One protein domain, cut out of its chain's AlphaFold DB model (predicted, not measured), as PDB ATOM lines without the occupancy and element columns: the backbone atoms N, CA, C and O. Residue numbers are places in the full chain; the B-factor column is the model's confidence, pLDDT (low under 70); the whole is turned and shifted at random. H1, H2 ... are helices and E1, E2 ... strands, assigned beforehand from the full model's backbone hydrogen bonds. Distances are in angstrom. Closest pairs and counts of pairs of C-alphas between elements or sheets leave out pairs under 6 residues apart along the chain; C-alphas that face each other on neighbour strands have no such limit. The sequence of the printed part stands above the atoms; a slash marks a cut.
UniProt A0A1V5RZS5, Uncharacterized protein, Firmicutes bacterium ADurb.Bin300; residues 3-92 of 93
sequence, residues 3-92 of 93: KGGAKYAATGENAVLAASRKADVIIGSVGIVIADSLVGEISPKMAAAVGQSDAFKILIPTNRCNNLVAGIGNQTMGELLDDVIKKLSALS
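What this domain is: This is residues 3 to 92 of the 93 residues of an uncharacterized protein of Firmicutes bacterium ADurb.Bin300 (UniProt A0A1V5RZS5). A small sheet of two parallel strands, E1 and E2, sits in the middle, with the long helix H5 over one face and helices on the other side, where H1 and H4 stand side by side and the short H2 packs on H4. A loop of residues 61 to 76 leads from E2 round to H5, and residues 3 to 9 stick out as a free tail. The printed part has 90 residues with five named helices and two named strands, in the order H1, E1, H2, H3, H4, E2, H5, a mixed class of helices and strands. It is compact, with a radius of gyration of the C-alphas of 13.5 A and spans of 35 by 32 by 28 A.

Where its parts are: E1 is residues 25 to 29, 13.5 A long, and begins at C-alpha 25 (158.954, 149.425, 194.344). E2 is residues 56 to 60, 13.2 A long. H5, residues 77 to 91, is the longest helix at 21.6 A and ends at C-alpha 91 (160.514, 140.827, 192.751). H1, residues 13 to 20, measures 10.7 A and begins at C-alpha 13 (154.625, 166.867, 196.063). H4, residues 44 to 51, measures 10.3 A. H2 is residues 30 to 33, and H3 is residues 37 to 40.

How they stand to each other: E1 and E2 are parallel neighbours, 17 degrees between their directions; N 26 and O 56 are 2.8 A apart and N 58 and O 26 are 2.9 A apart, within hydrogen-bond range. E1, then H2, H3 and H4, then E2 form a strand-helix-strand unit, two parallel neighbour strands with helices between them along the chain. The closest C-alphas of E2 and H5 are those of Ile 58 and Val 84, 6.5 A apart. E1 and H5 are near each other, with 6 pairs of C-alphas within 10 A. The closest C-alphas of H2 and E2 are those of Val 30 and Leu 59, 5.0 A apart. H2 touches H4, closest at the C-alphas of Val 33 and Ala 47, 4.2 A. H1 touches H4, closest at the C-alphas of Ser 20 and Val 50, 5.5 A; they run the same way at a shallow tilt of 12 degrees. H2 and H3 only just touch, and only at the corner, with 3 pairs of C-alphas within 8 A; the closest are those of Gly 31 and Ser 37, 5.4 A. H3 and H4 are apart, and H5 touches no helix. In H1, H4 and H5 every O i to N i+4 pair is within hydrogen-bond range; H2 and H3 are too short for such a pair, and each has its 1 O i to N i+3 pair within range.

The domain as a whole: The two C-alphas farthest apart are those of Lys 7 and Ala 70, 35.0 A. The printed part has no cut. The link from E2 to H5, 16 residues, is long, and the other links between named elements are tight. The mean pLDDT of the printed part is 93.0, and residues 63 to 65 are under 70.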
ATOM      1  N   LYS A   3     147.268 153.683 209.969       90.38
ATOM      2  CA  LYS A   3     146.266 152.679 210.398       90.38
ATOM      3  C   LYS A   3     146.248 151.419 209.509       90.38
ATOM      4  O   LYS A   3     145.797 150.372 209.949       90.38
ATOM      5  N   GLY A   4     146.736 151.528 208.273       85.62
ATOM      6  CA  GLY A   4     146.855 150.419 207.323       85.62
ATOM      7  C   GLY A   4     148.187 149.668 207.406       85.62
ATOM      8  O   GLY A   4     148.490 148.916 206.491       85.62
ATOM      9  N   GLY A   5     148.996 149.902 208.447       91.06
ATOM     10  CA  GLY A   5     150.250 149.179 208.688       91.06
ATOM     11  C   GLY A   5     151.514 149.841 208.130       91.06
ATOM     12  O   GLY A   5     152.599 149.288 208.277       91.06
ATOM     13  N   ALA A   6     151.421 151.027 207.520       91.81
ATOM     14  CA  ALA A   6     152.615 151.741 207.069       91.81
ATOM     15  C   ALA A   6     153.453 152.219 208.270       91.81
ATOM     16  O   ALA A   6     152.936 152.898 209.157       91.81
ATOM     17  N   LYS A   7     154.758 151.919 208.266       94.56
ATOM     18  CA  LYS A   7     155.704 152.384 209.299       94.56
ATOM     19  C   LYS A   7     155.974 153.890 209.212       94.56
ATOM     20  O   LYS A   7     156.150 154.550 210.230       94.56
ATOM     21  N   TYR A   8     155.990 154.422 207.994       92.56
ATOM     22  CA  TYR A   8     156.173 155.839 207.704       92.56
ATOM     23  C   TYR A   8     155.088 156.292 206.728       92.56
ATOM     24  O   TYR A   8     154.668 155.525 205.862       92.56
ATOM     25  N   ALA A   9     154.632 157.534 206.865       93.44
ATOM     26  CA  ALA A   9     153.688 158.142 205.939       93.44
ATOM     27  C   ALA A   9     154.037 159.615 205.748       93.44
ATOM     28  O   ALA A   9     154.314 160.324 206.714       93.44
ATOM     29  N   ALA A  10     154.004 160.060 204.500       94.25
ATOM     30  CA  ALA A  10     154.156 161.451 204.112       94.25
ATOM     31  C   ALA A  10     153.256 161.712 202.901       94.25
ATOM     32  O   ALA A  10     152.954 160.791 202.140       94.25
ATOM     33  N   THR A  11     152.816 162.955 202.733       92.69
ATOM     34  CA  THR A  11     151.939 163.377 201.634       92.69
ATOM     35  C   THR A  11     152.461 164.671 201.010       92.69
ATOM     36  O   THR A  11     153.309 165.357 201.585       92.69
ATOM     37  N   GLY A  12     151.966 164.999 199.816       95.75
ATOM     38  CA  GLY A  12     152.358 166.196 199.072       95.75
ATOM     39  C   GLY A  12     153.502 165.970 198.082       95.75
ATOM     40  O   GLY A  12     154.148 164.922 198.059       95.75
ATOM     41  N   GLU A  13     153.745 166.978 197.239       98.00
ATOM     42  CA  GLU A  13     154.625 166.867 196.063       98.00
ATOM     43  C   GLU A  13     156.041 166.443 196.443       98.00
ATOM     44  O   GLU A  13     156.569 165.464 195.919       98.00
ATOM     45  N   ASN A  14     156.639 167.123 197.421       98.00
ATOM     46  CA  ASN A  14     158.003 166.815 197.832       98.00
ATOM     47  C   ASN A  14     158.139 165.402 198.424       98.00
ATOM     48  O   ASN A  14     159.167 164.760 198.223       98.00
ATOM     49  N   ALA A  15     157.113 164.898 199.119       97.44
ATOM     50  CA  ALA A  15     157.127 163.536 199.645       97.44
ATOM     51  C   ALA A  15     157.175 162.510 198.506       97.44
ATOM     52  O   ALA A  15     157.994 161.593 198.553       97.44
ATOM     53  N   VAL A  16     156.371 162.708 197.455       97.88
ATOM     54  CA  VAL A  16     156.380 161.857 196.254       97.88
ATOM     55  C   VAL A  16     157.738 161.915 195.558       97.88
ATOM     56  O   VAL A  16     158.316 160.871 195.262       97.88
ATOM     57  N   LEU A  17     158.296 163.111 195.359       98.31
ATOM     58  CA  LEU A  17     159.610 163.290 194.735       98.31
ATOM     59  C   LEU A  17     160.726 162.614 195.546       98.31
ATOM     60  O   LEU A  17     161.588 161.943 194.981       98.31
ATOM     61  N   ALA A  18     160.733 162.793 196.869       97.88
ATOM     62  CA  ALA A  18     161.746 162.219 197.746       97.88
ATOM     63  C   ALA A  18     161.643 160.693 197.847       97.88
ATOM     64  O   ALA A  18     162.678 160.026 197.829       97.88
ATOM     65  N   ALA A  19     160.426 160.154 197.927       97.19
ATOM     66  CA  ALA A  19     160.189 158.716 197.967       97.19
ATOM     67  C   ALA A  19     160.538 158.052 196.628       97.19
ATOM     68  O   ALA A  19     161.249 157.054 196.621       97.19
ATOM     69  N   SER A  20     160.133 158.644 195.499       98.06
ATOM     70  CA  SER A  20     160.361 158.061 194.166       98.06
ATOM     71  C   SER A  20     161.843 157.902 193.824       98.06
ATOM     72  O   SER A  20     162.197 156.988 193.093       98.06
ATOM     73  N   ARG A  21     162.725 158.742 194.387       96.88
ATOM     74  CA  ARG A  21     164.188 158.624 194.218       96.88
ATOM     75  C   ARG A  21     164.827 157.461 194.978       96.88
ATOM     76  O   ARG A  21     165.984 157.154 194.722       96.88
ATOM     77  N   LYS A  22     164.143 156.907 195.979       96.06
ATOM     78  CA  LYS A  22     164.709 155.922 196.916       96.06
ATOM     79  C   LYS A  22     163.952 154.599 196.939       96.06
ATOM     80  O   LYS A  22     164.408 153.671 197.589       96.06
ATOM     81  N   ALA A  23     162.765 154.556 196.346       97.25
ATOM     82  CA  ALA A  23     161.911 153.385 196.383       97.25
ATOM     83  C   ALA A  23     162.448 152.300 195.450       97.25
ATOM     84  O   ALA A  23     162.743 152.581 194.293       97.25
ATOM     85  N   ASP A  24     162.475 151.060 195.927       97.31
ATOM     86  CA  ASP A  24     162.712 149.892 195.074       97.31
ATOM     87  C   ASP A  24     161.440 149.524 194.290       97.31
ATOM     88  O   ASP A  24     161.489 149.103 193.134       97.31
ATOM     89  N   VAL A  25     160.272 149.727 194.916       97.81
ATOM     90  CA  VAL A  25     158.954 149.425 194.344       97.81
ATOM     91  C   VAL A  25     157.961 150.547 194.657       97.81
ATOM     92  O   VAL A  25     157.889 151.038 195.783       97.81
ATOM     93  N   ILE A  26     157.153 150.928 193.665       97.94
ATOM     94  CA  ILE A  26     156.031 151.863 193.802       97.94
ATOM     95  C   ILE A  26     154.737 151.143 193.413       97.94
ATOM     96  O   ILE A  26     154.614 150.607 192.312       97.94
ATOM     97  N   ILE A  27     153.754 151.152 194.313       96.81
ATOM     98  CA  ILE A  27     152.461 150.485 194.122       96.81
ATOM     99  C   ILE A  27     151.342 151.504 194.320       96.81
ATOM    100  O   ILE A  27     151.334 152.239 195.308       96.81
ATOM    101  N   GLY A  28     150.380 151.542 193.402       94.31
ATOM    102  CA  GLY A  28     149.225 152.432 193.512       94.31
ATOM    103  C   GLY A  28     148.321 152.374 192.291       94.31
ATOM    104  O   GLY A  28     148.494 151.522 191.426       94.31
ATOM    105  N   SER A  29     147.335 153.266 192.211       93.44
ATOM    106  CA  SER A  29     146.498 153.373 191.014       93.44
ATOM    107  C   SER A  29     147.307 153.875 189.818       93.44
ATOM    108  O   SER A  29     148.273 154.613 189.981       93.44
ATOM    109  N   VAL A  30     146.871 153.554 188.598       94.00
ATOM    110  CA  VAL A  30     147.494 154.075 187.365       94.00
ATOM    111  C   VAL A  30     147.529 155.611 187.309       94.00
ATOM    112  O   VAL A  30     148.395 156.187 186.661       94.00
ATOM    113  N   GLY A  31     146.633 156.293 188.033       94.50
ATOM    114  CA  GLY A  31     146.610 157.755 188.109       94.50
ATOM    115  C   GLY A  31     147.912 158.369 188.638       94.50
ATOM    116  O   GLY A  31     148.299 159.437 188.188       94.50
ATOM    117  N   ILE A  32     148.668 157.687 189.505       95.50
ATOM    118  CA  ILE A  32     149.869 158.283 190.125       95.50
ATOM    119  C   ILE A  32     150.979 158.660 189.121       95.50
ATOM    120  O   ILE A  32     151.892 159.399 189.479       95.50
ATOM    121  N   VAL A  33     150.907 158.165 187.877       96.00
ATOM    122  CA  VAL A  33     151.823 158.504 186.771       96.00
ATOM    123  C   VAL A  33     151.192 159.404 185.701       96.00
ATOM    124  O   VAL A  33     151.812 159.667 184.676       96.00
ATOM    125  N   ILE A  34     149.966 159.882 185.917       95.50
ATOM    126  CA  ILE A  34     149.224 160.735 184.983       95.50
ATOM    127  C   ILE A  34     149.040 162.101 185.641       95.50
ATOM    128  O   ILE A  34     148.417 162.206 186.700       95.50
ATOM    129  N   ALA A  35     149.593 163.135 185.010       95.88
ATOM    130  CA  ALA A  35     149.452 164.513 185.464       95.88
ATOM    131  C   ALA A  35     147.974 164.929 185.515       95.88
ATOM    132  O   ALA A  35     147.175 164.511 184.678       95.88
ATOM    133  N   ASP A  36     147.629 165.723 186.525       94.00
ATOM    134  CA  ASP A  36     146.293 166.247 186.820       94.00
ATOM    135  C   ASP A  36     145.222 165.166 187.069       94.00
ATOM    136  O   ASP A  36     144.025 165.451 187.173       94.00
ATOM    137  N   SER A  37     145.639 163.905 187.225       93.44
ATOM    138  CA  SER A  37     144.746 162.818 187.612       93.44
ATOM    139  C   SER A  37     144.335 162.925 189.082       93.44
ATOM    140  O   SER A  37     144.804 163.791 189.825       93.44
ATOM    141  N   LEU A  38     143.432 162.031 189.505       91.31
ATOM    142  CA  LEU A  38     142.883 162.028 190.864       91.31
ATOM    143  C   LEU A  38     142.327 163.414 191.242       91.31
ATOM    144  O   LEU A  38     142.606 163.936 192.308       91.31
ATOM    145  N   VAL A  39     141.559 164.030 190.332       91.94
ATOM    146  CA  VAL A  39     140.948 165.361 190.530       91.94
ATOM    147  C   VAL A  39     141.996 166.466 190.789       91.94
ATOM    148  O   VAL A  39     141.733 167.436 191.493       91.94
ATOM    149  N   GLY A  40     143.194 166.333 190.208       91.69
ATOM    150  CA  GLY A  40     144.282 167.305 190.341       91.69
ATOM    151  C   GLY A  40     145.226 167.067 191.523       91.69
ATOM    152  O   GLY A  40     146.081 167.907 191.792       91.69
ATOM    153  N   GLU A  41     145.115 165.939 192.233       94.62
ATOM    154  CA  GLU A  41     146.054 165.593 193.313       94.62
ATOM    155  C   GLU A  41     147.474 165.304 192.794       94.62
ATOM    156  O   GLU A  41     148.451 165.511 193.518       94.62
ATOM    157  N   ILE A  42     147.599 164.826 191.548       96.31
ATOM    158  CA  ILE A  42     148.885 164.470 190.939       96.31
ATOM    159  C   ILE A  42     149.388 165.614 190.068       96.31
ATOM    160  O   ILE A  42     148.914 165.815 188.956       96.31
ATOM    161  N   SER A  43     150.409 166.333 190.532       97.88
ATOM    162  CA  SER A  43     151.048 167.357 189.704       97.88
ATOM    163  C   SER A  43     151.892 166.737 188.576       97.88
ATOM    164  O   SER A  43     152.365 165.600 188.706       97.88
ATOM    165  N   PRO A  44     152.197 167.489 187.502       98.31
ATOM    166  CA  PRO A  44     153.134 167.038 186.471       98.31
ATOM    167  C   PRO A  44     154.499 166.603 187.026       98.31
ATOM    168  O   PRO A  44     155.090 165.637 186.546       98.31
ATOM    169  N   LYS A  45     154.991 167.272 188.080       98.56
ATOM    170  CA  LYS A  45     156.255 166.910 188.741       98.56
ATOM    171  C   LYS A  45     156.153 165.589 189.491       98.56
ATOM    172  O   LYS A  45     157.094 164.803 189.436       98.56
ATOM    173  N   MET A  46     155.037 165.339 190.182       98.44
ATOM    174  CA  MET A  46     154.798 164.050 190.835       98.44
ATOM    175  C   MET A  46     154.747 162.919 189.807       98.44
ATOM    176  O   MET A  46     155.467 161.934 189.960       98.44
ATOM    177  N   ALA A  47     153.955 163.086 188.742       98.06
ATOM    178  CA  ALA A  47     153.816 162.093 187.679       98.06
ATOM    179  C   ALA A  47     155.167 161.771 187.024       98.06
ATOM    180  O   ALA A  47     155.506 160.600 186.861       98.06
ATOM    181  N   ALA A  48     155.972 162.796 186.716       98.56
ATOM    182  CA  ALA A  48     157.317 162.615 186.178       98.56
ATOM    183  C   ALA A  48     158.243 161.898 187.171       98.56
ATOM    184  O   ALA A  48     158.921 160.951 186.786       98.56
ATOM    185  N   ALA A  49     158.240 162.297 188.448       98.50
ATOM    186  CA  ALA A  49     159.082 161.680 189.470       98.50
ATOM    187  C   ALA A  49     158.773 160.191 189.660       98.50
ATOM    188  O   ALA A  49     159.700 159.390 189.776       98.50
ATOM    189  N   VAL A  50     157.490 159.814 189.662       98.38
ATOM    190  CA  VAL A  50     157.092 158.405 189.722       98.38
ATOM    191  C   VAL A  50     157.433 157.712 188.407       98.38
ATOM    192  O   VAL A  50     158.113 156.696 188.419       98.38
ATOM    193  N   GLY A  51     157.002 158.244 187.263       97.81
ATOM    194  CA  GLY A  51     157.172 157.600 185.958       97.81
ATOM    195  C   GLY A  51     158.634 157.346 185.583       97.81
ATOM    196  O   GLY A  51     158.949 156.268 185.082       97.81
ATOM    197  N   GLN A  52     159.525 158.291 185.893       97.75
ATOM    198  CA  GLN A  52     160.946 158.251 185.533       97.75
ATOM    199  C   GLN A  52     161.843 157.573 186.577       97.75
ATOM    200  O   GLN A  52     163.035 157.441 186.328       97.75
ATOM    201  N   SER A  53     161.322 157.160 187.738       98.12
ATOM    202  CA  SER A  53     162.149 156.465 188.734       98.12
ATOM    203  C   SER A  53     162.611 155.089 188.248       98.12
ATOM    204  O   SER A  53     161.925 154.448 187.454       98.12
ATOM    205  N   ASP A  54     163.711 154.584 188.801       97.25
ATOM    206  CA  ASP A  54     164.180 153.215 188.536       97.25
ATOM    207  C   ASP A  54     163.367 152.144 189.290       97.25
ATOM    208  O   ASP A  54     163.563 150.948 189.096       97.25
ATOM    209  N   ALA A  55     162.425 152.565 190.142       97.88
ATOM    210  CA  ALA A  55     161.576 151.669 190.915       97.88
ATOM    211  C   ALA A  55     160.691 150.799 190.010       97.88
ATOM    212  O   ALA A  55     160.082 151.291 189.048       97.88
ATOM    213  N   PHE A  56     160.494 149.537 190.395       97.62
ATOM    214  CA  PHE A  56     159.454 148.706 189.795       97.62
ATOM    215  C   PHE A  56     158.075 149.297 190.105       97.62
ATOM    216  O   PHE A  56     157.755 149.574 191.260       97.62
ATOM    217  N   LYS A  57     157.228 149.481 189.086       97.38
ATOM    218  CA  LYS A  57     155.859 149.986 189.270       97.38
ATOM    219  C   LYS A  57     154.835 148.871 189.134       97.38
ATOM    220  O   LYS A  57     154.745 148.241 188.084       97.38
ATOM    221  N   ILE A  58     154.012 148.685 190.163       97.25
ATOM    222  CA  ILE A  58     152.826 147.822 190.114       97.25
ATOM    223  C   ILE A  58     151.596 148.731 190.156       97.25
ATOM    224  O   ILE A  58     151.229 149.261 191.207       97.25
ATOM    225  N   LEU A  59     150.987 148.952 188.990       95.44
ATOM    226  CA  LEU A  59     149.895 149.909 188.819       95.44
ATOM    227  C   LEU A  59     148.542 149.202 188.745       95.44
ATOM    228  O   LEU A  59     148.345 148.288 187.948       95.44
ATOM    229  N   ILE A  60     147.598 149.667 189.557       93.81
ATOM    230  CA  ILE A  60     146.240 149.138 189.642       93.81
ATOM    231  C   ILE A  60     145.338 149.960 188.707       93.81
ATOM    232  O   ILE A  60     145.239 151.183 188.876       93.81
ATOM    233  N   PRO A  61     144.653 149.334 187.733       89.81
ATOM    234  CA  PRO A  61     143.803 150.031 186.770       89.81
ATOM    235  C   PRO A  61     142.457 150.420 187.405       89.81
ATOM    236  O   PRO A  61     141.414 149.841 187.115       89.81
ATOM    237  N   THR A  62     142.454 151.402 188.309       81.69
ATOM    238  CA  THR A  62     141.210 151.910 188.900       81.69
ATOM    239  C   THR A  62     140.548 152.933 187.969       81.69
ATOM    240  O   THR A  62     141.136 153.950 187.607       81.69
ATOM    241  N   ASN A  63     139.291 152.691 187.590       65.62
ATOM    242  CA  ASN A  63     138.544 153.503 186.614       65.62
ATOM    243  C   ASN A  63     137.997 154.837 187.182       65.62
ATOM    244  O   ASN A  63     136.886 155.251 186.877       65.62
ATOM    245  N   ARG A  64     138.728 155.513 188.078       63.19
ATOM    246  CA  ARG A  64     138.264 156.776 188.700       63.19
ATOM    247  C   ARG A  64     138.854 158.037 188.066       63.19
ATOM    248  O   ARG A  64     138.679 159.124 188.601       63.19
ATOM    249  N   CYS A  65     139.565 157.904 186.949       65.81
ATOM    250  CA  CYS A  65     140.303 159.009 186.334       65.81
ATOM    251  C   CYS A  65     140.080 159.126 184.819       65.81
ATOM    252  O   CYS A  65     140.965 159.611 184.130       65.81
ATOM    253  N   ASN A  66     138.939 158.656 184.292       81.00
ATOM    254  CA  ASN A  66     138.646 158.610 182.846       81.00
ATOM    255  C   ASN A  66     139.735 157.904 182.013       81.00
ATOM    256  O   ASN A  66     139.904 158.172 180.826       81.00
ATOM    257  N   ASN A  67     140.458 156.976 182.642       82.50
ATOM    258  CA  ASN A  67     141.513 156.198 182.014       82.50
ATOM    259  C   ASN A  67     140.951 154.837 181.617       82.50
ATOM    260  O   ASN A  67     140.602 154.032 182.482       82.50
ATOM    261  N   LEU A  68     140.901 154.571 180.315       87.81
ATOM    262  CA  LEU A  68     140.579 153.253 179.780       87.81
ATOM    263  C   LEU A  68     141.887 152.529 179.458       87.81
ATOM    264  O   LEU A  68     142.630 152.949 178.574       87.81
ATOM    265  N   VAL A  69     142.175 151.446 180.180       88.81
ATOM    266  CA  VAL A  69     143.353 150.610 179.921       88.81
ATOM    267  C   VAL A  69     142.921 149.436 179.047       88.81
ATOM    268  O   VAL A  69     142.089 148.631 179.454       88.81
ATOM    269  N   ALA A  70     143.452 149.347 177.829       90.19
ATOM    270  CA  ALA A  70     143.150 148.241 176.925       90.19
ATOM    271  C   ALA A  70     143.779 146.924 177.420       90.19
ATOM    272  O   ALA A  70     144.854 146.927 178.015       90.19
ATOM    273  N   GLY A  71     143.120 145.794 177.150       88.00
ATOM    274  CA  GLY A  71     143.632 144.462 177.496       88.00
ATOM    275  C   GLY A  71     143.459 144.051 178.962       88.00
ATOM    276  O   GLY A  71     143.939 142.987 179.342       88.00
ATOM    277  N   ILE A  72     142.765 144.852 179.780       85.62
ATOM    278  CA  ILE A  72     142.383 144.456 181.141       85.62
ATOM    279  C   ILE A  72     141.081 143.646 181.115       85.62
ATOM    280  O   ILE A  72     140.147 143.970 180.378       85.62
ATOM    281  N   GLY A  73     141.015 142.589 181.926       84.56
ATOM    282  CA  GLY A  73     139.776 141.848 182.164       84.56
ATOM    283  C   GLY A  73     138.866 142.564 183.163       84.56
ATOM    284  O   GLY A  73     139.272 143.518 183.829       84.56
ATOM    285  N   ASN A  74     137.634 142.075 183.313       82.81
ATOM    286  CA  ASN A  74     136.755 142.530 184.386       82.81
ATOM    287  C   ASN A  74     137.177 141.842 185.692       82.81
ATOM    288  O   ASN A  74     136.794 140.702 185.937       82.81
ATOM    289  N   GLN A  75     138.018 142.512 186.479       87.88
ATOM    290  CA  GLN A  75     138.562 141.984 187.729       87.88
ATOM    291  C   GLN A  75     137.947 142.706 188.925       87.88
ATOM    292  O   GLN A  75     137.805 143.932 188.947       87.88
ATOM    293  N   THR A  76     137.605 141.939 189.949       91.31
ATOM    294  CA  THR A  76     137.239 142.462 191.260       91.31
ATOM    295  C   THR A  76     138.446 143.117 191.931       91.31
ATOM    296  O   THR A  76     139.603 142.837 191.616       91.31
ATOM    297  N   MET A  77     138.192 143.981 192.918       89.62
ATOM    298  CA  MET A  77     139.281 144.592 193.688       89.62
ATOM    299  C   MET A  77     140.132 143.543 194.422       89.62
ATOM    300  O   MET A  77     141.333 143.734 194.551       89.62
ATOM    301  N   GLY A  78     139.526 142.438 194.875       94.12
ATOM    302  CA  GLY A  78     140.253 141.334 195.507       94.12
ATOM    303  C   GLY A  78     141.260 140.695 194.552       94.12
ATOM    304  O   GLY A  78     142.440 140.632 194.869       94.12
ATOM    305  N   GLU A  79     140.823 140.345 193.339       94.44
ATOM    306  CA  GLU A  79     141.696 139.746 192.317       94.44
ATOM    307  C   GLU A  79     142.841 140.678 191.899       94.44
ATOM    308  O   GLU A  79     143.963 140.225 191.676       94.44
ATOM    309  N   LEU A  80     142.583 141.989 191.820       93.81
ATOM    310  CA  LEU A  80     143.627 142.980 191.549       93.81
ATOM    311  C   LEU A  80     144.662 143.042 192.679       93.81
ATOM    312  O   LEU A  80     145.855 143.167 192.410       93.81
ATOM    313  N   LEU A  81     144.229 142.951 193.939       94.06
ATOM    314  CA  LEU A  81     145.140 142.937 195.085       94.06
ATOM    315  C   LEU A  81     145.961 141.645 195.141       94.06
ATOM    316  O   LEU A  81     147.169 141.715 195.357       94.06
ATOM    317  N   ASP A  82     145.348 140.492 194.883       96.00
ATOM    318  CA  ASP A  82     146.060 139.211 194.821       96.00
ATOM    319  C   ASP A  82     147.146 139.232 193.733       96.00
ATOM    320  O   ASP A  82     148.282 138.800 193.950       96.00
ATOM    321  N   ASP A  83     146.831 139.812 192.574       95.12
ATOM    322  CA  ASP A  83     147.780 139.990 191.477       95.12
ATOM    323  C   ASP A  83     148.920 140.969 191.827       95.12
ATOM    324  O   ASP A  83     150.082 140.712 191.493       95.12
ATOM    325  N   VAL A  84     148.634 142.045 192.572       96.19
ATOM    326  CA  VAL A  84     149.666 142.943 193.125       96.19
ATOM    327  C   VAL A  84     150.619 142.176 194.043       96.19
ATOM    328  O   VAL A  84     151.836 142.287 193.883       96.19
ATOM    329  N   ILE A  85     150.090 141.378 194.977       96.88
ATOM    330  CA  ILE A  85     150.904 140.590 195.915       96.88
ATOM    331  C   ILE A  85     151.756 139.564 195.169       96.88
ATOM    332  O   ILE A  85     152.944 139.412 195.469       96.88
ATOM    333  N   LYS A  86     151.192 138.903 194.154       97.12
ATOM    334  CA  LYS A  86     151.923 137.959 193.303       97.12
ATOM    335  C   LYS A  86     153.094 138.630 192.583       97.12
ATOM    336  O   LYS A  86     154.208 138.112 192.625       97.12
ATOM    337  N   LYS A  87     152.861 139.786 191.951       96.75
ATOM    338  CA  LYS A  87     153.910 140.561 191.268       96.75
ATOM    339  C   LYS A  87     154.993 141.031 192.238       96.75
ATOM    340  O   LYS A  87     156.169 140.881 191.936       96.75
ATOM    341  N   LEU A  88     154.610 141.541 193.408       97.06
ATOM    342  CA  LEU A  88     155.556 141.986 194.433       97.06
ATOM    343  C   LEU A  88     156.436 140.834 194.941       97.06
ATOM    344  O   LEU A  88     157.649 140.986 195.072       97.06
ATOM    345  N   SER A  89     155.833 139.669 195.179       96.19
ATOM    346  CA  SER A  89     156.551 138.479 195.650       96.19
ATOM    347  C   SER A  89     157.582 137.998 194.627       96.19
ATOM    348  O   SER A  89     158.669 137.576 195.006       96.19
ATOM    349  N   ALA A  90     157.284 138.124 193.330       95.19
ATOM    350  CA  ALA A  90     158.201 137.758 192.252       95.19
ATOM    351  C   ALA A  90     159.430 138.682 192.132       95.19
ATOM    352  O   ALA A  90     160.415 138.289 191.516       95.19
ATOM    353  N   LEU A  91     159.384 139.889 192.712       92.56
ATOM    354  CA  LEU A  91     160.514 140.827 192.751       92.56
ATOM    355  C   LEU A  91     161.429 140.617 193.967       92.56
ATOM    356  O   LEU A  91     162.511 141.187 194.013       92.56
ATOM    357  N   SER A  92     160.986 139.846 194.964       74.81
ATOM    358  CA  SER A  92     161.706 139.635 196.232       74.81
ATOM    359  C   SER A  92     162.622 138.400 196.214       74.81
ATOM    360  O   SER A  92     163.028 137.933 197.278       74.81
TER     361      SER A  92